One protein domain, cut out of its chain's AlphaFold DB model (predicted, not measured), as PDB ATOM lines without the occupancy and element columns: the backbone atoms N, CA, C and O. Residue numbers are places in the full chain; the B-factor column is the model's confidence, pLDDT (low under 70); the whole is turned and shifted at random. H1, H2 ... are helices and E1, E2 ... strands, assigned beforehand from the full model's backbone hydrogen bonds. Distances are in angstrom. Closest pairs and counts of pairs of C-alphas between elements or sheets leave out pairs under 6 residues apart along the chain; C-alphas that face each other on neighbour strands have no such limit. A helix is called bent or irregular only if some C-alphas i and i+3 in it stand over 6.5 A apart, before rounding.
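This is residues 107 to 276 of the 289 residues of an uncharacterized protein of Planctomycetes bacterium (UniProt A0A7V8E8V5). A short sheet of three strands stands in the core between H4b and H5, which cover one face, and a row of H3, H2 and H6. The 170 printed residues have six named helices and three named strands, in the order H1 E1 H2 H3 E2 H4 E3 H5 H6; the sheet, E2 E1 E3, is parallel and the class mostly helix. The whole is compact, radius of gyration of the C-alphas 15.0 A, spans 41 by 40 by 32 A.

Find C-alpha 107 at (170.986, 192.742, 170.164); H1 runs from there to residue 116. Then come E1, residues 124 to 128, H2, 152 to 162, H3, 173 to 183, and E2, 185 to 189. H4, residues 200 to 221, was assigned as one helix by its hydrogen bonds but is bent, with C-alphas 209 and 212 7.2 A apart; its arms are H4a, 200 to 209, and H4b, 212 to 221. After E3, residues 226 to 229, look for H5, 232 to 244, and H6, 260 to 275, 24.8 A long, ending at C-alpha 275 (169.111, 218.533, 191.844). Both are irregular: C-alphas 237 and 240 are 7.4 A apart, 261 and 264 7.1 A.

Start at E1, parallel to E2 (N 126 and O 186, 2.7 A) and E3 (N 127 and O 228, 2.9 A). E1, H2 H3, E2 form a strand-helix-strand unit, parallel neighbours with helices between; E2, H4, E3 form a split one, with E1 between E2 and E3 in the sheet; both crossovers are right-handed. H4b lies over E1 at a height over the sheet of 9.9 A, on the same face as H5, two layers. H5 touches H4b with residues 241 to 242 alone, closest C-alphas Val 215 and Leu 242, 5.7 A. H1, H3 and H6 only graze the sheet. H2 touches H6, closest C-alphas Ala 160 and Val 267, 4.5 A. Each O i to N i+4 pair is within hydrogen-bond range in H1, H2, H3, H4a and H4b; 7 of 9 are in H5, 10 of 12 in H6.

The C-alphas farthest apart, of Pro 166 and Glu 202, are 43.4 A apart. The printed part has no cut; the links E1 to H2 and H5 to H6 are long. The pLDDT is under 70 at residues 107, 134 to 138, 192 to 198 and 200.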
ATOM      1  N   GLU A 107     171.804 192.547 168.964       59.97
ATOM      2  CA  GLU A 107     170.986 192.742 170.164       59.97
ATOM      3  C   GLU A 107     171.610 192.099 171.406       59.97
ATOM      4  O   GLU A 107     171.699 192.750 172.447       59.97
ATOM      5  N   ALA A 108     172.113 190.863 171.288       71.06
ATOM      6  CA  ALA A 108     172.786 190.181 172.392       71.06
ATOM      7  C   ALA A 108     174.042 190.940 172.841       71.06
ATOM      8  O   ALA A 108     174.327 190.999 174.034       71.06
ATOM      9  N   TRP A 109     174.757 191.577 171.908       80.94
ATOM     10  CA  TRP A 109     175.931 192.387 172.226       80.94
ATOM     11  C   TRP A 109     175.577 193.657 173.016       80.94
ATOM     12  O   TRP A 109     176.220 193.946 174.028       80.94
ATOM     13  N   TYR A 110     174.538 194.396 172.602       82.19
ATOM     14  CA  TYR A 110     174.080 195.583 173.336       82.19
ATOM     15  C   TYR A 110     173.587 195.225 174.737       82.19
ATOM     16  O   TYR A 110     173.949 195.897 175.703       82.19
ATOM     17  N   GLU A 111     172.788 194.165 174.856       81.19
ATOM     18  CA  GLU A 111     172.218 193.771 176.141       81.19
ATOM     19  C   GLU A 111     173.279 193.209 177.089       81.19
ATOM     20  O   GLU A 111     173.305 193.579 178.260       81.19
ATOM     21  N   LYS A 112     174.230 192.416 176.582       85.38
ATOM     22  CA  LYS A 112     175.383 191.941 177.356       85.38
ATOM     23  C   LYS A 112     176.161 193.099 177.979       85.38
ATOM     24  O   LYS A 112     176.387 193.096 179.187       85.38
ATOM     25  N   LEU A 113     176.514 194.111 177.181       90.50
ATOM     26  CA  LEU A 113     177.207 195.296 177.691       90.50
ATOM     27  C   LEU A 113     176.339 196.084 178.677       90.50
ATOM     28  O   LEU A 113     176.839 196.567 179.687       90.50
ATOM     29  N   ARG A 114     175.033 196.210 178.426       91.31
ATOM     30  CA  ARG A 114     174.126 196.905 179.347       91.31
ATOM     31  C   ARG A 114     174.086 196.218 180.714       91.31
ATOM     32  O   ARG A 114     174.152 196.901 181.736       91.31
ATOM     33  N   LEU A 115     173.994 194.890 180.731       89.19
ATOM     34  CA  LEU A 115     173.945 194.089 181.954       89.19
ATOM     35  C   LEU A 115     175.269 194.122 182.725       89.19
ATOM     36  O   LEU A 115     175.240 194.168 183.952       89.19
ATOM     37  N   GLU A 116     176.411 194.182 182.037       93.00
ATOM     38  CA  GLU A 116     177.737 194.278 182.669       93.00
ATOM     39  C   GLU A 116     177.894 195.522 183.565       93.00
ATOM     40  O   GLU A 116     178.586 195.485 184.588       93.00
ATOM     41  N   TYR A 117     177.236 196.621 183.191       94.56
ATOM     42  CA  TYR A 117     177.265 197.892 183.917       94.56
ATOM     43  C   TYR A 117     175.966 198.174 184.682       94.56
ATOM     44  O   TYR A 117     175.714 199.317 185.072       94.56
ATOM     45  N   ARG A 118     175.119 197.159 184.904       93.00
ATOM     46  CA  ARG A 118     173.936 197.317 185.754       93.00
ATOM     47  C   ARG A 118     174.378 197.554 187.207       93.00
ATOM     48  O   ARG A 118     175.176 196.770 187.723       93.00
ATOM     49  N   PRO A 119     173.900 198.615 187.876       93.50
ATOM     50  CA  PRO A 119     174.216 198.856 189.275       93.50
ATOM     51  C   PRO A 119     173.460 197.877 190.178       93.50
ATOM     52  O   PRO A 119     172.330 197.496 189.872       93.50
ATOM     53  N   GLU A 120     174.048 197.538 191.326       89.94
ATOM     54  CA  GLU A 120     173.339 196.815 192.394       89.94
ATOM     55  C   GLU A 120     172.168 197.647 192.932       89.94
ATOM     56  O   GLU A 120     171.071 197.136 193.153       89.94
ATOM     57  N   ARG A 121     172.396 198.957 193.079       94.00
ATOM     58  CA  ARG A 121     171.422 199.933 193.564       94.00
ATOM     59  C   ARG A 121     171.101 200.953 192.472       94.00
ATOM     60  O   ARG A 121     171.897 201.854 192.198       94.00
ATOM     61  N   LEU A 122     169.935 200.824 191.841       96.12
ATOM     62  CA  LEU A 122     169.511 201.716 190.758       96.12
ATOM     63  C   LEU A 122     168.933 203.025 191.314       96.12
ATOM     64  O   LEU A 122     167.747 203.116 191.620       96.12
ATOM     65  N   LYS A 123     169.761 204.069 191.400       97.44
ATOM     66  CA  LYS A 123     169.322 205.397 191.853       97.44
ATOM     67  C   LYS A 123     168.615 206.168 190.748       97.44
ATOM     68  O   LYS A 123     167.548 206.729 190.981       97.44
ATOM     69  N   VAL A 124     169.215 206.232 189.561       98.31
ATOM     70  CA  VAL A 124     168.688 206.999 188.422       98.31
ATOM     71  C   VAL A 124     168.771 206.162 187.156       98.31
ATOM     72  O   VAL A 124     169.838 205.669 186.789       98.31
ATOM     73  N   LEU A 125     167.645 206.055 186.455       98.50
ATOM     74  CA  LEU A 125     167.571 205.401 185.155       98.50
ATOM     75  C   LEU A 125     167.627 206.449 184.038       98.50
ATOM     76  O   LEU A 125     166.778 207.331 183.925       98.50
ATOM     77  N   LEU A 126     168.637 206.352 183.190       98.56
ATOM     78  CA  LEU A 126     168.776 207.138 181.976       98.56
ATOM     79  C   LEU A 126     168.044 206.414 180.850       98.56
ATOM     80  O   LEU A 126     168.209 205.209 180.669       98.56
ATOM     81  N   VAL A 127     167.256 207.145 180.071       97.44
ATOM     82  CA  VAL A 127     166.552 206.579 178.920       97.44
ATOM     83  C   VAL A 127     166.997 207.304 177.662       97.44
ATOM     84  O   VAL A 127     166.745 208.500 177.482       97.44
ATOM     85  N   ALA A 128     167.683 206.569 176.797       94.44
ATOM     86  CA  ALA A 128     168.012 206.983 175.447       94.44
ATOM     87  C   ALA A 128     166.952 206.477 174.456       94.44
ATOM     88  O   ALA A 128     165.999 205.786 174.807       94.44
ATOM     89  N   GLU A 129     167.079 206.882 173.201       89.94
ATOM     90  CA  GLU A 129     166.070 206.594 172.186       89.94
ATOM     91  C   GLU A 129     166.191 205.177 171.612       89.94
ATOM     92  O   GLU A 129     165.208 204.441 171.583       89.94
ATOM     93  N   SER A 130     167.383 204.803 171.152       83.75
ATOM     94  CA  SER A 130     167.688 203.501 170.564       83.75
ATOM     95  C   SER A 130     169.192 203.241 170.621       83.75
ATOM     96  O   SER A 130     169.969 204.208 170.575       83.75
ATOM     97  N   PRO A 131     169.626 201.969 170.577       81.69
ATOM     98  CA  PRO A 131     171.019 201.665 170.290       81.69
ATOM     99  C   PRO A 131     171.418 202.245 168.919       81.69
ATOM    100  O   PRO A 131     170.563 202.423 168.039       81.69
ATOM    101  N   PRO A 132     172.704 202.576 168.716       79.81
ATOM    102  CA  PRO A 132     173.177 203.044 167.423       79.81
ATOM    103  C   PRO A 132     173.136 201.909 166.396       79.81
ATOM    104  O   PRO A 132     173.303 200.736 166.724       79.81
ATOM    105  N   ASP A 133     172.958 202.264 165.129       76.88
ATOM    106  CA  ASP A 133     173.212 201.327 164.043       76.88
ATOM    107  C   ASP A 133     174.710 201.358 163.703       76.88
ATOM    108  O   ASP A 133     175.234 202.447 163.433       76.88
ATOM    109  N   PRO A 134     175.429 200.221 163.741       65.50
ATOM    110  CA  PRO A 134     176.841 200.208 163.383       65.50
ATOM    111  C   PRO A 134     177.090 200.443 161.887       65.50
ATOM    112  O   PRO A 134     178.199 200.830 161.514       65.50
ATOM    113  N   GLY A 135     176.090 200.231 161.026       69.31
ATOM    114  CA  GLY A 135     176.262 200.169 159.581       69.31
ATOM    115  C   GLY A 135     177.405 199.219 159.219       69.31
ATOM    116  O   GLY A 135     177.494 198.110 159.744       69.31
ATOM    117  N   ASN A 136     178.327 199.700 158.384       63.44
ATOM    118  CA  ASN A 136     179.570 198.998 158.036       63.44
ATOM    119  C   ASN A 136     180.761 199.381 158.941       63.44
ATOM    120  O   ASN A 136     181.890 198.972 158.682       63.44
ATOM    121  N   GLY A 137     180.543 200.235 159.945       64.12
ATOM    122  CA  GLY A 137     181.584 200.734 160.840       64.12
ATOM    123  C   GLY A 137     181.747 199.892 162.110       64.12
ATOM    124  O   GLY A 137     180.977 198.962 162.359       64.12
ATOM    125  N   PRO A 138     182.734 200.232 162.962       68.31
ATOM    126  CA  PRO A 138     182.873 199.591 164.262       68.31
ATOM    127  C   PRO A 138     181.609 199.819 165.096       68.31
ATOM    128  O   PRO A 138     181.061 200.928 165.113       68.31
ATOM    129  N   ARG A 139     181.155 198.775 165.800       77.44
ATOM    130  CA  ARG A 139     180.039 198.886 166.746       77.44
ATOM    131  C   ARG A 139     180.410 199.862 167.852       77.44
ATOM    132  O   ARG A 139     181.490 199.798 168.425       77.44
ATOM    133  N   ARG A 140     179.487 200.766 168.147       85.06
ATOM    134  CA  ARG A 140     179.635 201.799 169.173       85.06
ATOM    135  C   ARG A 140     178.480 201.646 170.128       85.06
ATOM    136  O   ARG A 140     177.404 201.233 169.717       85.06
ATOM    137  N   PHE A 141     178.680 201.994 171.383       90.25
ATOM    138  CA  PHE A 141     177.601 202.008 172.353       90.25
ATOM    139  C   PHE A 141     178.035 202.797 173.575       90.25
ATOM    140  O   PHE A 141     179.233 202.915 173.849       90.25
ATOM    141  N   PHE A 142     177.060 203.276 174.344       94.50
ATOM    142  CA  PHE A 142     177.322 203.931 175.621       94.50
ATOM    143  C   PHE A 142     178.242 203.071 176.505       94.50
ATOM    144  O   PHE A 142     179.222 203.579 177.037       94.50
ATOM    145  N   TYR A 143     177.977 201.760 176.553       94.62
ATOM    146  CA  TYR A 143     178.720 200.779 177.349       94.62
ATOM    147  C   TYR A 143     179.872 200.079 176.615       94.62
ATOM    148  O   TYR A 143     180.530 199.225 177.199       94.62
ATOM    149  N   ALA A 144     180.127 200.405 175.344       91.62
ATOM    150  CA  ALA A 144     181.275 199.836 174.639       91.62
ATOM    151  C   ALA A 144     182.581 200.346 175.277       91.62
ATOM    152  O   ALA A 144     182.661 201.546 175.548       91.62
ATOM    153  N   PRO A 145     183.597 199.493 175.500       86.44
ATOM    154  CA  PRO A 145     184.838 199.902 176.163       86.44
ATOM    155  C   PRO A 145     185.633 200.910 175.329       86.44
ATOM    156  O   PRO A 145     186.225 201.838 175.882       86.44
ATOM    157  N   ASP A 146     185.580 200.773 174.004       87.31
ATOM    158  CA  ASP A 146     186.253 201.677 173.087       87.31
ATOM    159  C   ASP A 146     185.528 203.023 173.031       87.31
ATOM    160  O   ASP A 146     184.299 203.111 172.886       87.31
ATOM    161  N   LEU A 147     186.311 204.092 173.150       86.75
ATOM    162  CA  LEU A 147     185.827 205.453 173.028       86.75
ATOM    163  C   LEU A 147     186.079 205.982 171.621       86.75
ATOM    164  O   LEU A 147     187.194 205.958 171.109       86.75
ATOM    165  N   SER A 148     185.037 206.538 171.020       84.88
ATOM    166  CA  SER A 148     185.099 207.206 169.732       84.88
ATOM    167  C   SER A 148     184.630 208.657 169.831       84.88
ATOM    168  O   SER A 148     183.949 209.073 170.774       84.88
ATOM    169  N   GLN A 149     184.940 209.453 168.808       79.56
ATOM    170  CA  GLN A 149     184.434 210.827 168.690       79.56
ATOM    171  C   GLN A 149     182.893 210.908 168.606       79.56
ATOM    172  O   GLN A 149     182.313 211.965 168.833       79.56
ATOM    173  N   HIS A 150     182.220 209.793 168.295       82.44
ATOM    174  CA  HIS A 150     180.767 209.729 168.123       82.44
ATOM    175  C   HIS A 150     180.014 209.303 169.397       82.44
ATOM    176  O   HIS A 150     178.782 209.305 169.394       82.44
ATOM    177  N   ASP A 151     180.718 209.014 170.497       90.06
ATOM    178  CA  ASP A 151     180.162 208.660 171.816       90.06
ATOM    179  C   ASP A 151     179.589 209.873 172.571       90.06
ATOM    180  O   ASP A 151     179.856 210.110 173.748       90.06
ATOM    181  N   ASN A 152     178.781 210.670 171.875       94.00
ATOM    182  CA  ASN A 152     178.256 211.940 172.363       94.00
ATOM    183  C   ASN A 152     177.461 211.789 173.662       94.00
ATOM    184  O   ASN A 152     177.636 212.588 174.577       94.00
ATOM    185  N   LEU A 153     176.617 210.755 173.760       96.06
ATOM    186  CA  LEU A 153     175.809 210.532 174.957       96.06
ATOM    187  C   LEU A 153     176.661 210.146 176.167       96.06
ATOM    188  O   LEU A 153     176.442 210.683 177.246       96.06
ATOM    189  N   TYR A 154     177.652 209.269 175.979       97.12
ATOM    190  CA  TYR A 154     178.604 208.932 177.035       97.12
ATOM    191  C   TYR A 154     179.360 210.181 177.506       97.12
ATOM    192  O   TYR A 154     179.334 210.480 178.696       97.12
ATOM    193  N   ARG A 155     179.942 210.957 176.579       96.56
ATOM    194  CA  ARG A 155     180.687 212.181 176.915       96.56
ATOM    195  C   ARG A 155     179.815 213.183 177.668       96.56
ATOM    196  O   ARG A 155     180.206 213.644 178.731       96.56
ATOM    197  N   GLY A 156     178.605 213.445 177.171       97.69
ATOM    198  CA  GLY A 156     177.667 214.358 177.822       97.69
ATOM    199  C   GLY A 156     177.281 213.916 179.235       97.69
ATOM    200  O   GLY A 156     177.276 214.739 180.145       97.69
ATOM    201  N   VAL A 157     176.976 212.629 179.442       98.31
ATOM    202  CA  VAL A 157     176.623 212.098 180.774       98.31
ATOM    203  C   VAL A 157     177.822 212.151 181.718       98.31
ATOM    204  O   VAL A 157     177.690 212.622 182.845       98.31
ATOM    205  N   ALA A 158     178.994 211.715 181.260       98.06
ATOM    206  CA  ALA A 158     180.216 211.711 182.054       98.06
ATOM    207  C   ALA A 158     180.628 213.132 182.480       98.06
ATOM    208  O   ALA A 158     180.908 213.374 183.652       98.06
ATOM    209  N   GLU A 159     180.578 214.099 181.559       97.56
ATOM    210  CA  GLU A 159     180.808 215.518 181.855       97.56
ATOM    211  C   GLU A 159     179.753 216.084 182.820       97.56
ATOM    212  O   GLU A 159     180.080 216.855 183.729       97.56
ATOM    213  N   ALA A 160     178.482 215.698 182.671       97.94
ATOM    214  CA  ALA A 160     177.421 216.144 183.566       97.94
ATOM    215  C   ALA A 160     177.641 215.671 185.005       97.94
ATOM    216  O   ALA A 160     177.475 216.473 185.927       97.94
ATOM    217  N   LEU A 161     178.043 214.412 185.178       97.94
ATOM    218  CA  LEU A 161     178.261 213.796 186.483       97.94
ATOM    219  C   LEU A 161     179.562 214.256 187.144       97.94
ATOM    220  O   LEU A 161     179.539 214.636 188.309       97.94
ATOM    221  N   TYR A 162     180.669 214.264 186.400       98.12
ATOM    222  CA  TYR A 162     182.012 214.363 186.986       98.12
ATOM    223  C   TYR A 162     182.860 215.498 186.410       98.12
ATOM    224  O   TYR A 162     183.936 215.781 186.919       98.12
ATOM    225  N   GLY A 163     182.388 216.204 185.377       96.06
ATOM    226  CA  GLY A 163     183.184 217.211 184.662       96.06
ATOM    227  C   GLY A 163     183.575 218.456 185.465       96.06
ATOM    228  O   GLY A 163     184.299 219.295 184.946       96.06
ATOM    229  N   ALA A 164     183.075 218.618 186.692       93.81
ATOM    230  CA  ALA A 164     183.502 219.682 187.606       93.81
ATOM    231  C   ALA A 164     184.611 219.227 188.573       93.81
ATOM    232  O   ALA A 164     185.146 220.048 189.314       93.81
ATOM    233  N   GLU A 165     184.931 217.934 188.602       94.81
ATOM    234  CA  GLU A 165     185.920 217.383 189.518       94.81
ATOM    235  C   GLU A 165     187.343 217.595 188.988       94.81
ATOM    236  O   GLU A 165     187.610 217.344 187.806       94.81
ATOM    237  N   PRO A 166     188.285 218.021 189.847       94.50
ATOM    238  CA  PRO A 166     189.688 218.119 189.468       94.50
ATOM    239  C   PRO A 166     190.235 216.774 188.976       94.50
ATOM    240  O   PRO A 166     190.039 215.742 189.614       94.50
ATOM    241  N   GLY A 167     190.945 216.785 187.847       91.31
ATOM    242  CA  GLY A 167     191.584 215.585 187.295       91.31
ATOM    243  C   GLY A 167     190.637 214.595 186.607       91.31
ATOM    244  O   GLY A 167     191.088 213.528 186.191       91.31
ATOM    245  N   PHE A 168     189.350 214.923 186.445       95.38
ATOM    246  CA  PHE A 168     188.431 214.093 185.670       95.38
ATOM    247  C   PHE A 168     188.890 213.970 184.208       95.38
ATOM    248  O   PHE A 168     189.053 214.967 183.503       95.38
ATOM    249  N   ASN A 169     189.043 212.728 183.740       93.56
ATOM    250  CA  ASN A 169     189.354 212.409 182.353       93.56
ATOM    251  C   ASN A 169     188.194 211.636 181.709       93.56
ATOM    252  O   ASN A 169     187.978 210.456 181.997       93.56
ATOM    253  N   VAL A 170     187.479 212.291 180.791       92.62
ATOM    254  CA  VAL A 170     186.378 211.677 180.035       92.62
ATOM    255  C   VAL A 170     186.848 210.533 179.131       92.62
ATOM    256  O   VAL A 170     186.050 209.652 178.801       92.62
ATOM    257  N   ASP A 171     188.129 210.510 178.752       93.00
ATOM    258  CA  ASP A 171     188.669 209.505 177.843       93.00
ATOM    259  C   ASP A 171     188.976 208.163 178.526       93.00
ATOM    260  O   ASP A 171     189.066 207.132 177.857       93.00
ATOM    261  N   SER A 172     188.997 208.125 179.863       93.19
ATOM    262  CA  SER A 172     189.109 206.897 180.664       93.19
ATOM    263  C   SER A 172     187.787 206.109 180.719       93.19
ATOM    264  O   SER A 172     187.287 205.782 181.798       93.19
ATOM    265  N   LYS A 173     187.194 205.795 179.554       94.44
ATOM    266  CA  LYS A 173     185.798 205.330 179.410       94.44
ATOM    267  C   LYS A 173     185.409 204.190 180.342       94.44
ATOM    268  O   LYS A 173     184.412 204.302 181.045       94.44
ATOM    269  N   VAL A 174     186.204 203.125 180.404       95.62
ATOM    270  CA  VAL A 174     185.910 201.971 181.271       95.62
ATOM    271  C   VAL A 174     185.871 202.368 182.751       95.62
ATOM    272  O   VAL A 174     184.942 201.987 183.461       95.62
ATOM    273  N   GLN A 175     186.829 203.173 183.222       95.94
ATOM    274  CA  GLN A 175     186.871 203.638 184.616       95.94
ATOM    275  C   GLN A 175     185.663 204.522 184.940       95.94
ATOM    276  O   GLN A 175     185.020 204.352 185.975       95.94
ATOM    277  N   VAL A 176     185.308 205.425 184.024       97.94
ATOM    278  CA  VAL A 176     184.137 206.292 184.172       97.94
ATOM    279  C   VAL A 176     182.844 205.477 184.166       97.94
ATOM    280  O   VAL A 176     181.994 205.706 185.017       97.94
ATOM    281  N   LEU A 177     182.687 204.490 183.279       98.12
ATOM    282  CA  LEU A 177     181.508 203.617 183.253       98.12
ATOM    283  C   LEU A 177     181.355 202.807 184.549       98.12
ATOM    284  O   LEU A 177     180.241 202.676 185.054       98.12
ATOM    285  N   ARG A 178     182.459 202.316 185.131       97.56
ATOM    286  CA  ARG A 178     182.438 201.658 186.449       97.56
ATOM    287  C   ARG A 178     182.029 202.612 187.563       97.56
ATOM    288  O   ARG A 178     181.297 202.215 188.462       97.56
ATOM    289  N   ARG A 179     182.436 203.878 187.480       98.06
ATOM    290  CA  ARG A 179     181.996 204.905 188.427       98.06
ATOM    291  C   ARG A 179     180.510 205.240 188.275       98.06
ATOM    292  O   ARG A 179     179.800 205.260 189.272       98.06
ATOM    293  N   ILE A 180     180.021 205.393 187.040       98.38
ATOM    294  CA  ILE A 180     178.589 205.566 186.722       98.38
ATOM    295  C   ILE A 180     177.771 204.413 187.328       98.38
ATOM    296  O   ILE A 180     176.752 204.655 187.977       98.38
ATOM    297  N   GLN A 181     178.245 203.172 187.168       98.19
ATOM    298  CA  GLN A 181     177.650 201.982 187.777       98.19
ATOM    299  C   GLN A 181     177.663 202.064 189.313       98.19
ATOM    300  O   GLN A 181     176.612 201.927 189.934       98.19
ATOM    301  N   ALA A 182     178.815 202.322 189.938       97.75
ATOM    302  CA  ALA A 182     178.936 202.407 191.398       97.75
ATOM    303  C   ALA A 182     178.048 203.511 192.007       97.75
ATOM    304  O   ALA A 182     177.454 203.331 193.072       97.75
ATOM    305  N   ASP A 183     177.887 204.630 191.302       98.00
ATOM    306  CA  ASP A 183     177.055 205.744 191.748       98.00
ATOM    307  C   ASP A 183     175.549 205.487 191.573       98.00
ATOM    308  O   ASP A 183     174.737 206.233 192.131       98.00
ATOM    309  N   GLY A 184     175.167 204.402 190.891       98.06
ATOM    310  CA  GLY A 184     173.784 203.945 190.748       98.06
ATOM    311  C   GLY A 184     173.071 204.462 189.500       98.06
ATOM    312  O   GLY A 184     171.842 204.581 189.505       98.06
ATOM    313  N   PHE A 185     173.816 204.795 188.446       98.62
ATOM    314  CA  PHE A 185     173.268 205.219 187.160       98.62
ATOM    315  C   PHE A 185     173.261 204.066 186.161       98.62
ATOM    316  O   PHE A 185     174.252 203.359 185.989       98.62
ATOM    317  N   TRP A 186     172.152 203.911 185.442       98.12
ATOM    318  CA  TRP A 186     172.033 202.904 184.392       98.12
ATOM    319  C   TRP A 186     171.264 203.444 183.199       98.12
ATOM    320  O   TRP A 186     170.356 204.243 183.378       98.12
ATOM    321  N   LEU A 187     171.611 203.019 181.989       97.75
ATOM    322  CA  LEU A 187     171.037 203.503 180.745       97.75
ATOM    323  C   LEU A 187     170.307 202.377 180.024       97.75
ATOM    324  O   LEU A 187     170.895 201.351 179.677       97.75
ATOM    325  N   ILE A 188     169.031 202.617 179.734       93.50
ATOM    326  CA  ILE A 188     168.205 201.802 178.844       93.50
ATOM    327  C   ILE A 188     167.850 202.578 177.573       93.50
ATOM    328  O   ILE A 188     167.886 203.807 177.553       93.50
ATOM    329  N   ASP A 189     167.475 201.866 176.517       91.38
ATOM    330  CA  ASP A 189     166.905 202.468 175.313       91.38
ATOM    331  C   ASP A 189     165.389 202.265 175.275       91.38
ATOM    332  O   ASP A 189     164.888 201.214 175.689       91.38
ATOM    333  N   ALA A 190     164.658 203.266 174.782       86.44
ATOM    334  CA  ALA A 190     163.214 203.195 174.573       86.44
ATOM    335  C   ALA A 190     162.841 202.213 173.454       86.44
ATOM    336  O   ALA A 190     161.834 201.515 173.558       86.44
ATOM    337  N   SER A 191     163.645 202.161 172.392       77.44
ATOM    338  CA  SER A 191     163.564 201.173 171.318       77.44
ATOM    339  C   SER A 191     164.686 200.151 171.465       77.44
ATOM    340  O   SER A 191     165.841 200.514 171.664       77.44
ATOM    341  N   GLU A 192     164.358 198.870 171.310       64.62
ATOM    342  CA  GLU A 192     165.343 197.777 171.313       64.62
ATOM    343  C   GLU A 192     166.111 197.685 169.988       64.62
ATOM    344  O   GLU A 192     167.201 197.126 169.940       64.62
ATOM    345  N   GLN A 193     165.563 198.279 168.924       64.94
ATOM    346  CA  GLN A 193     166.144 198.278 167.585       64.94
ATOM    347  C   GLN A 193     166.673 199.665 167.212       64.94
ATOM    348  O   GLN A 193     166.022 200.665 167.556       64.94
ATOM    349  N   PRO A 194     167.795 199.759 166.472       65.38
ATOM    350  CA  PRO A 194     168.247 201.019 165.903       65.38
ATOM    351  C   PRO A 194     167.168 201.648 165.017       65.38
ATOM    352  O   PRO A 194     166.596 200.998 164.146       65.38
ATOM    353  N   VAL A 195     166.906 202.940 165.213       68.31
ATOM    354  CA  VAL A 195     165.941 203.704 164.395       68.31
ATOM    355  C   VAL A 195     166.635 204.740 163.504       68.31
ATOM    356  O   VAL A 195     166.015 205.703 163.062       68.31
ATOM    357  N   ASN A 196     167.942 204.587 163.275       66.06
ATOM    358  CA  ASN A 196     168.784 205.595 162.620       66.06
ATOM    359  C   ASN A 196     168.458 205.793 161.133       66.06
ATOM    360  O   ASN A 196     168.641 206.895 160.630       66.06
ATOM    361  N   HIS A 197     167.949 204.758 160.462       62.25
ATOM    362  CA  HIS A 197     167.634 204.786 159.025       62.25
ATOM    363  C   HIS A 197     166.209 205.239 158.711       62.25
ATOM    364  O   HIS A 197     165.841 205.353 157.546       62.25
ATOM    365  N   LEU A 198     165.391 205.454 159.741       65.25
ATOM    366  CA  LEU A 198     164.009 205.882 159.586       65.25
ATOM    367  C   LEU A 198     163.945 207.393 159.359       65.25
ATOM    368  O   LEU A 198     164.703 208.156 159.964       65.25
ATOM    369  N   SER A 199     162.979 207.841 158.556       70.62
ATOM    370  CA  SER A 199     162.639 209.264 158.505       70.62
ATOM    371  C   SER A 199     162.219 209.769 159.890       70.62
ATOM    372  O   SER A 199     161.767 209.001 160.744       70.62
ATOM    373  N   SER A 200     162.295 211.082 160.131       67.56
ATOM    374  CA  SER A 200     161.907 211.660 161.428       67.56
ATOM    375  C   SER A 200     160.473 211.297 161.846       67.56
ATOM    376  O   SER A 200     160.214 211.067 163.030       67.56
ATOM    377  N   ALA A 201     159.544 211.185 160.889       70.81
ATOM    378  CA  ALA A 201     158.162 210.786 161.149       70.81
ATOM    379  C   ALA A 201     158.046 209.301 161.539       70.81
ATOM    380  O   ALA A 201     157.374 208.964 162.514       70.81
ATOM    381  N   GLU A 202     158.723 208.409 160.817       75.38
ATOM    382  CA  GLU A 202     158.743 206.971 161.117       75.38
ATOM    383  C   GLU A 202     159.437 206.677 162.441       75.38
ATOM    384  O   GLU A 202     158.963 205.862 163.228       75.38
ATOM    385  N   LYS A 203     160.515 207.400 162.726       72.25
ATOM    386  CA  LYS A 203     161.235 207.354 163.989       72.25
ATOM    387  C   LYS A 203     160.352 207.766 165.161       72.25
ATOM    388  O   LYS A 203     160.241 207.023 166.131       72.25
ATOM    389  N   THR A 204     159.650 208.891 165.035       77.38
ATOM    390  CA  THR A 204     158.665 209.351 166.030       77.38
ATOM    391  C   THR A 204     157.563 208.311 166.237       77.38
ATOM    392  O   THR A 204     157.195 208.025 167.374       77.38
ATOM    393  N   ARG A 205     157.058 207.700 165.156       80.38
ATOM    394  CA  ARG A 205     156.042 206.639 165.224       80.38
ATOM    395  C   ARG A 205     156.567 205.381 165.921       80.38
ATOM    396  O   ARG A 205     155.856 204.822 166.748       80.38
ATOM    397  N   SER A 206     157.793 204.969 165.612       77.25
ATOM    398  CA  SER A 206     158.456 203.812 166.221       77.25
ATOM    399  C   SER A 206     158.667 204.017 167.723       77.25
ATOM    400  O   SER A 206     158.237 203.190 168.522       77.25
ATOM    401  N   ILE A 207     159.211 205.173 168.121       81.81
ATOM    402  CA  ILE A 207     159.389 205.534 169.536       81.81
ATOM    403  C   ILE A 207     158.035 205.587 170.241       81.81
ATOM    404  O   ILE A 207     157.883 205.027 171.319       81.81
ATOM    405  N   ARG A 208     157.021 206.208 169.623       85.69
ATOM    406  CA  ARG A 208     155.664 206.253 170.184       85.69
ATOM    407  C   ARG A 208     155.110 204.850 170.435       85.69
ATOM    408  O   ARG A 208     154.522 204.615 171.485       85.69
ATOM    409  N   ALA A 209     155.312 203.928 169.496       85.38
ATOM    410  CA  ALA A 209     154.875 202.544 169.632       85.38
ATOM    411  C   ALA A 209     155.627 201.783 170.738       85.38
ATOM    412  O   ALA A 209     155.084 200.827 171.285       85.38
ATOM    413  N   SER A 210     156.844 202.206 171.099       85.50
ATOM    414  CA  SER A 210     157.622 201.582 172.172       85.50
ATOM    415  C   SER A 210     157.333 202.150 173.568       85.50
ATOM    416  O   SER A 210     157.709 201.518 174.558       85.50
ATOM    417  N   ILE A 211     156.627 203.286 173.681       92.19
ATOM    418  CA  ILE A 211     156.343 203.941 174.971       92.19
ATOM    419  C   ILE A 211     155.633 203.032 175.984       92.19
ATOM    420  O   ILE A 211     156.099 203.016 177.120       92.19
ATOM    421  N   PRO A 212     154.584 202.252 175.647       88.12
ATOM    422  CA  PRO A 212     153.933 201.387 176.636       88.12
ATOM    423  C   PRO A 212     154.918 200.416 177.299       88.12
ATOM    424  O   PRO A 212     155.043 200.382 178.518       88.12
ATOM    425  N   ARG A 213     155.737 199.734 176.490       86.12
ATOM    426  CA  ARG A 213     156.765 198.814 176.990       86.12
ATOM    427  C   ARG A 213     157.871 199.536 177.762       86.12
ATOM    428  O   ARG A 213     158.416 198.982 178.713       86.12
ATOM    429  N   LEU A 214     158.238 200.756 177.361       91.62
ATOM    430  CA  LEU A 214     159.176 201.578 178.128       91.62
ATOM    431  C   LEU A 214     158.616 201.895 179.520       91.62
ATOM    432  O   LEU A 214     159.356 201.794 180.495       91.62
ATOM    433  N   VAL A 215     157.334 202.259 179.618       93.12
ATOM    434  CA  VAL A 215     156.671 202.529 180.900       93.12
ATOM    435  C   VAL A 215     156.709 201.284 181.784       93.12
ATOM    436  O   VAL A 215     157.203 201.382 182.906       93.12
ATOM    437  N   ASP A 216     156.321 200.117 181.259       87.75
ATOM    438  CA  ASP A 216     156.365 198.848 182.001       87.75
ATOM    439  C   ASP A 216     157.770 198.549 182.542       87.75
ATOM    440  O   ASP A 216     157.944 198.179 183.704       87.75
ATOM    441  N   ARG A 217     158.803 198.774 181.719       91.00
ATOM    442  CA  ARG A 217     160.203 198.587 182.127       91.00
ATOM    443  C   ARG A 217     160.626 199.572 183.209       91.00
ATOM    444  O   ARG A 217     161.293 199.165 184.152       91.00
ATOM    445  N   CYS A 218     160.265 200.847 183.094       93.12
ATOM    446  CA  CYS A 218     160.589 201.850 184.109       93.12
ATOM    447  C   CYS A 218     159.906 201.547 185.451       93.12
ATOM    448  O   CYS A 218     160.540 201.708 186.491       93.12
ATOM    449  N   VAL A 219     158.656 201.072 185.425       91.50
ATOM    450  CA  VAL A 219     157.929 200.621 186.622       91.50
ATOM    451  C   VAL A 219     158.615 199.401 187.237       91.50
ATOM    452  O   VAL A 219     158.910 199.410 188.427       91.50
ATOM    453  N   ALA A 220     158.935 198.384 186.433       88.50
ATOM    454  CA  ALA A 220     159.579 197.160 186.912       88.50
ATOM    455  C   ALA A 220     160.998 197.396 187.457       88.50
ATOM    456  O   ALA A 220     161.425 196.724 188.393       88.50
ATOM    457  N   LEU A 221     161.743 198.334 186.866       91.50
ATOM    458  CA  LEU A 221     163.088 198.691 187.317       91.50
ATOM    459  C   LEU A 221     163.089 199.566 188.571       91.50
ATOM    460  O   LEU A 221     164.094 199.559 189.277       91.50
ATOM    461  N   ALA A 222     162.004 200.304 188.822       91.75
ATOM    462  CA  ALA A 222     161.777 201.103 190.026       91.75
ATOM    463  C   ALA A 222     163.021 201.893 190.502       91.75
ATOM    464  O   ALA A 222     163.492 201.679 191.621       91.75
ATOM    465  N   PRO A 223     163.592 202.795 189.672       95.88
ATOM    466  CA  PRO A 223     164.746 203.585 190.084       95.88
ATOM    467  C   PRO A 223     164.396 204.447 191.299       95.88
ATOM    468  O   PRO A 223     163.390 205.155 191.286       95.88
ATOM    469  N   GLU A 224     165.254 204.449 192.318       95.69
ATOM    470  CA  GLU A 224     164.946 205.071 193.615       95.69
ATOM    471  C   GLU A 224     164.614 206.553 193.519       95.69
ATOM    472  O   GLU A 224     163.834 207.065 194.316       95.69
ATOM    473  N   ARG A 225     165.249 207.261 192.578       95.75
ATOM    474  CA  ARG A 225     165.009 208.684 192.341       95.75
ATOM    475  C   ARG A 225     164.069 208.940 191.190       95.75
ATOM    476  O   ARG A 225     163.259 209.856 191.284       95.75
ATOM    477  N   GLY A 226     164.215 208.187 190.109       97.19
ATOM    478  CA  GLY A 226     163.435 208.388 188.901       97.19
ATOM    479  C   GLY A 226     164.253 208.266 187.626       97.19
ATOM    480  O   GLY A 226     165.343 207.684 187.595       97.19
ATOM    481  N   VAL A 227     163.696 208.831 186.560       98.25
ATOM    482  CA  VAL A 227     164.196 208.711 185.195       98.25
ATOM    483  C   VAL A 227     164.655 210.052 184.626       98.25
ATOM    484  O   VAL A 227     164.054 211.099 184.883       98.25
ATOM    485  N   ILE A 228     165.694 210.015 183.790       98.38
ATOM    486  CA  ILE A 228     166.114 211.133 182.938       98.38
ATOM    487  C   ILE A 228     165.998 210.703 181.478       98.38
ATOM    488  O   ILE A 228     166.678 209.784 181.027       98.38
ATOM    489  N   LEU A 229     165.154 211.403 180.721       97.75
ATOM    490  CA  LEU A 229     165.005 211.214 179.277       97.75
ATOM    491  C   LEU A 229     166.068 212.035 178.528       97.75
ATOM    492  O   LEU A 229     166.061 213.264 178.595       97.75
ATOM    493  N   CYS A 230     166.975 211.367 177.815       95.56
ATOM    494  CA  CYS A 230     168.195 211.960 177.246       95.56
ATOM    495  C   CYS A 230     168.029 212.514 175.815       95.56
ATOM    496  O   CYS A 230     169.000 212.593 175.056       95.56
ATOM    497  N   LYS A 231     166.798 212.852 175.408       90.69
ATOM    498  CA  LYS A 231     166.499 213.419 174.083       90.69
ATOM    499  C   LYS A 231     165.139 214.113 174.057       90.69
ATOM    500  O   LYS A 231     164.179 213.582 174.608       90.69
ATOM    501  N   ARG A 232     165.028 215.231 173.321       91.12
ATOM    502  CA  ARG A 232     163.781 216.017 173.233       91.12
ATOM    503  C   ARG A 232     162.572 215.214 172.770       91.12
ATOM    504  O   ARG A 232     161.622 215.081 173.522       91.12
ATOM    505  N   VAL A 233     162.666 214.585 171.598       89.50
ATOM    506  CA  VAL A 233     161.564 213.786 171.033       89.50
ATOM    507  C   VAL A 233     161.110 212.682 171.991       89.50
ATOM    508  O   VAL A 233     159.921 212.414 172.104       89.50
ATOM    509  N   LEU A 234     162.043 212.052 172.710       91.75
ATOM    510  CA  LEU A 234     161.695 211.036 173.700       91.75
ATOM    511  C   LEU A 234     160.955 211.648 174.897       91.75
ATOM    512  O   LEU A 234     159.972 211.073 175.351       91.75
ATOM    513  N   PHE A 235     161.401 212.806 175.389       96.00
ATOM    514  CA  PHE A 235     160.705 213.532 176.449       96.00
ATOM    515  C   PHE A 235     159.270 213.877 176.054       96.00
ATOM    516  O   PHE A 235     158.341 213.511 176.772       96.00
ATOM    517  N   ASP A 236     159.098 214.491 174.885       93.94
ATOM    518  CA  ASP A 236     157.797 214.956 174.397       93.94
ATOM    519  C   ASP A 236     156.794 213.800 174.226       93.94
ATOM    520  O   ASP A 236     155.590 213.985 174.387       93.94
ATOM    521  N   LEU A 237     157.282 212.591 173.923       93.44
ATOM    522  CA  LEU A 237     156.447 211.401 173.747       93.44
ATOM    523  C   LEU A 237     156.206 210.609 175.039       93.44
ATOM    524  O   LEU A 237     155.139 210.015 175.188       93.44
ATOM    525  N   ALA A 238     157.189 210.537 175.942       95.94
ATOM    526  CA  ALA A 238     157.181 209.579 177.050       95.94
ATOM    527  C   ALA A 238     156.852 210.198 178.413       95.94
ATOM    528  O   ALA A 238     156.325 209.501 179.280       95.94
ATOM    529  N   ALA A 239     157.166 211.480 178.636       96.75
ATOM    530  CA  ALA A 239     157.153 212.061 179.978       96.75
ATOM    531  C   ALA A 239     155.765 212.004 180.636       96.75
ATOM    532  O   ALA A 239     155.653 211.624 181.800       96.75
ATOM    533  N   THR A 240     154.704 212.319 179.890       96.94
ATOM    534  CA  THR A 240     153.322 212.253 180.392       96.94
ATOM    535  C   THR A 240     152.916 210.829 180.765       96.94
ATOM    536  O   THR A 240     152.353 210.623 181.835       96.94
ATOM    537  N   ALA A 241     153.242 209.839 179.929       96.69
ATOM    538  CA  ALA A 241     152.905 208.439 180.191       96.69
ATOM    539  C   ALA A 241     153.659 207.886 181.413       96.69
ATOM    540  O   ALA A 241     153.069 207.208 182.250       96.69
ATOM    541  N   LEU A 242     154.942 208.232 181.557       97.31
ATOM    542  CA  LEU A 242     155.750 207.857 182.719       97.31
ATOM    543  C   LEU A 242     155.198 208.471 184.012       97.31
ATOM    544  O   LEU A 242     155.010 207.756 184.993       97.31
ATOM    545  N   ARG A 243     154.859 209.766 183.994       97.38
ATOM    546  CA  ARG A 243     154.244 210.446 185.145       97.38
ATOM    547  C   ARG A 243     152.888 209.841 185.514       97.38
ATOM    548  O   ARG A 243     152.634 209.619 186.691       97.38
ATOM    549  N   ALA A 244     152.046 209.526 184.527       96.62
ATOM    550  CA  ALA A 244     150.755 208.871 184.758       96.62
ATOM    551  C   ALA A 244     150.911 207.488 185.418       96.62
ATOM    552  O   ALA A 244     150.095 207.104 186.251       96.62
ATOM    553  N   ALA A 245     151.996 206.775 185.109       95.56
ATOM    554  CA  ALA A 245     152.374 205.518 185.753       95.56
ATOM    555  C   ALA A 245     153.131 205.700 187.086       95.56
ATOM    556  O   ALA A 245     153.713 204.745 187.595       95.56
ATOM    557  N   LYS A 246     153.147 206.917 187.650       96.12
ATOM    558  CA  LYS A 246     153.856 207.281 188.891       96.12
ATOM    559  C   LYS A 246     155.372 207.055 188.842       96.12
ATOM    560  O   LYS A 246     156.027 206.976 189.878       96.12
ATOM    561  N   VAL A 247     155.956 207.005 187.645       96.06
ATOM    562  CA  VAL A 247     157.410 207.030 187.471       96.06
ATOM    563  C   VAL A 247     157.875 208.483 187.547       96.06
ATOM    564  O   VAL A 247     157.505 209.313 186.713       96.06
ATOM    565  N   ALA A 248     158.716 208.797 188.533       96.81
ATOM    566  CA  ALA A 248     159.273 210.134 188.698       96.81
ATOM    567  C   ALA A 248     160.169 210.506 187.503       96.81
ATOM    568  O   ALA A 248     161.218 209.901 187.292       96.81
ATOM    569  N   VAL A 249     159.780 211.519 186.727       97.56
ATOM    570  CA  VAL A 249     160.626 212.129 185.689       97.56
ATOM    571  C   VAL A 249     161.351 213.315 186.316       97.56
ATOM    572  O   VAL A 249     160.708 214.244 186.791       97.56
ATOM    573  N   LEU A 250     162.685 213.291 186.328       97.38
ATOM    574  CA  LEU A 250     163.504 214.238 187.102       97.38
ATOM    575  C   LEU A 250     163.654 215.629 186.463       97.38
ATOM    576  O   LEU A 250     164.501 216.418 186.876       97.38
ATOM    577  N   HIS A 251     162.878 215.935 185.426       96.12
ATOM    578  CA  HIS A 251     162.904 217.225 184.747       96.12
ATOM    579  C   HIS A 251     161.571 217.534 184.068       96.12
ATOM    580  O   HIS A 251     160.867 216.639 183.603       96.12
ATOM    581  N   ASP A 252     161.244 218.824 183.991       93.69
ATOM    582  CA  ASP A 252     159.989 219.315 183.404       93.69
ATOM    583  C   ASP A 252     160.143 219.856 181.984       93.69
ATOM    584  O   ASP A 252     159.155 220.119 181.301       93.69
ATOM    585  N   THR A 253     161.381 219.972 181.509       94.00
ATOM    586  CA  THR A 253     161.708 220.484 180.179       94.00
ATOM    587  C   THR A 253     162.617 219.519 179.442       94.00
ATOM    588  O   THR A 253     163.580 219.016 180.017       94.00
ATOM    589  N   SER A 254     162.373 219.352 178.144       93.94
ATOM    590  CA  SER A 254     163.179 218.497 177.275       93.94
ATOM    591  C   SER A 254     164.688 218.790 177.338       93.94
ATOM    592  O   SER A 254     165.125 219.933 177.183       93.94
ATOM    593  N   ILE A 255     165.493 217.731 177.478       94.06
ATOM    594  CA  ILE A 255     166.959 217.797 177.408       94.06
ATOM    595  C   ILE A 255     167.401 217.499 175.957       94.06
ATOM    596  O   ILE A 255     166.987 216.478 175.388       94.06
ATOM    597  N   PRO A 256     168.206 218.364 175.303       93.56
ATOM    598  CA  PRO A 256     168.710 218.102 173.952       93.56
ATOM    599  C   PRO A 256     169.717 216.956 173.936       93.56
ATOM    600  O   PRO A 256     170.445 216.779 174.892       93.56
ATOM    601  N   PHE A 257     169.834 216.213 172.836       93.56
ATOM    602  CA  PHE A 257     170.912 215.225 172.714       93.56
ATOM    603  C   PHE A 257     172.289 215.934 172.659       93.56
ATOM    604  O   PHE A 257     172.389 216.959 171.979       93.56
ATOM    605  N   PRO A 258     173.351 215.425 173.321       92.81
ATOM    606  CA  PRO A 258     174.639 216.123 173.496       92.81
ATOM    607  C   PRO A 258     175.546 216.103 172.249       92.81
ATOM    608  O   PRO A 258     176.719 215.732 172.314       92.81
ATOM    609  N   LEU A 259     175.009 216.499 171.096       90.19
ATOM    610  CA  LEU A 259     175.729 216.587 169.826       90.19
ATOM    611  C   LEU A 259     176.060 218.046 169.485       90.19
ATOM    612  O   LEU A 259     175.200 218.920 169.582       90.19
ATOM    613  N   GLY A 260     177.300 218.294 169.056       87.12
ATOM    614  CA  GLY A 260     177.751 219.616 168.615       87.12
ATOM    615  C   GLY A 260     177.597 220.690 169.699       87.12
ATOM    616  O   GLY A 260     177.993 220.493 170.848       87.12
ATOM    617  N   ASN A 261     176.980 221.814 169.334       88.38
ATOM    618  CA  ASN A 261     176.742 222.967 170.209       88.38
ATOM    619  C   ASN A 261     175.740 222.706 171.353       88.38
ATOM    620  O   ASN A 261     175.603 223.540 172.244       88.38
ATOM    621  N   HIS A 262     175.060 221.555 171.381       93.56
ATOM    622  CA  HIS A 262     174.106 221.223 172.442       93.56
ATOM    623  C   HIS A 262     174.731 220.568 173.681       93.56
ATOM    624  O   HIS A 262     174.027 220.372 174.671       93.56
ATOM    625  N   ARG A 263     176.032 220.235 173.672       94.19
ATOM    626  CA  ARG A 263     176.671 219.521 174.792       94.19
ATOM    627  C   ARG A 263     176.633 220.305 176.106       94.19
ATOM    628  O   ARG A 263     176.215 219.752 177.118       94.19
ATOM    629  N   ALA A 264     176.985 221.590 176.080       95.44
ATOM    630  CA  ALA A 264     176.945 222.439 177.274       95.44
ATOM    631  C   ALA A 264     175.523 222.540 177.859       95.44
ATOM    632  O   ALA A 264     175.338 222.433 179.072       95.44
ATOM    633  N   GLN A 265     174.512 222.661 176.990       96.69
ATOM    634  CA  GLN A 265     173.106 222.686 177.397       96.69
ATOM    635  C   GLN A 265     172.667 221.352 178.013       96.69
ATOM    636  O   GLN A 265     172.059 221.350 179.079       96.69
ATOM    637  N   PHE A 266     173.017 220.218 177.387       97.50
ATOM    638  CA  PHE A 266     172.755 218.890 177.950       97.50
ATOM    639  C   PHE A 266     173.338 218.770 179.360       97.50
ATOM    640  O   PHE A 266     172.627 218.382 180.280       97.50
ATOM    641  N   VAL A 267     174.608 219.146 179.541       97.44
ATOM    642  CA  VAL A 267     175.303 219.080 180.835       97.44
ATOM    643  C   VAL A 267     174.591 219.923 181.894       97.44
ATOM    644  O   VAL A 267     174.345 219.443 183.003       97.44
ATOM    645  N   ALA A 268     174.224 221.162 181.560       97.06
ATOM    646  CA  ALA A 268     173.529 222.059 182.479       97.06
ATOM    647  C   ALA A 268     172.144 221.522 182.883       97.06
ATOM    648  O   ALA A 268     171.818 221.477 184.073       97.06
ATOM    649  N   ASP A 269     171.347 221.073 181.913       97.25
ATOM    650  CA  ASP A 269     169.997 220.563 182.161       97.25
ATOM    651  C   ASP A 269     170.013 219.230 182.916       97.25
ATOM    652  O   ASP A 269     169.212 219.029 183.828       97.25
ATOM    653  N   PHE A 270     170.962 218.346 182.608       97.69
ATOM    654  CA  PHE A 270     171.146 217.082 183.317       97.69
ATOM    655  C   PHE A 270     171.524 217.320 184.784       97.69
ATOM    656  O   PHE A 270     170.928 216.734 185.688       97.69
ATOM    657  N   ARG A 271     172.462 218.240 185.055       97.12
ATOM    658  CA  ARG A 271     172.818 218.636 186.429       97.12
ATOM    659  C   ARG A 271     171.633 219.246 187.172       97.12
ATOM    660  O   ARG A 271     171.469 218.983 188.362       97.12
ATOM    661  N   ARG A 272     170.797 220.039 186.492       96.56
ATOM    662  CA  ARG A 272     169.555 220.572 187.072       96.56
ATOM    663  C   ARG A 272     168.579 219.446 187.415       96.56
ATOM    664  O   ARG A 272     168.058 219.441 188.526       96.56
ATOM    665  N   ALA A 273     168.406 218.465 186.528       96.12
ATOM    666  CA  ALA A 273     167.557 217.300 186.774       96.12
ATOM    667  C   ALA A 273     168.008 216.504 188.013       96.12
ATOM    668  O   ALA A 273     167.202 216.122 188.856       96.12
ATOM    669  N   LEU A 274     169.321 216.334 188.201       94.94
ATOM    670  CA  LEU A 274     169.867 215.664 189.386       94.94
ATOM    671  C   LEU A 274     169.725 216.447 190.690       94.94
ATOM    672  O   LEU A 274     169.905 215.857 191.753       94.94
ATOM    673  N   LYS A 275     169.418 217.740 190.647       92.56
ATOM    674  CA  LYS A 275     169.111 218.533 191.844       92.56
ATOM    675  C   LYS A 275     167.616 218.557 192.151       92.56
ATOM    676  O   LYS A 275     167.235 219.065 193.201       92.56
ATOM    677  N   HIS A 276     166.778 218.026 191.259       77.94
ATOM    678  CA  HIS A 276     165.338 218.046 191.445       77.94
ATOM    679  C   HIS A 276     164.955 217.172 192.655       77.94
ATOM    680  O   HIS A 276     165.286 215.978 192.671       77.94
TER     681      HIS A 276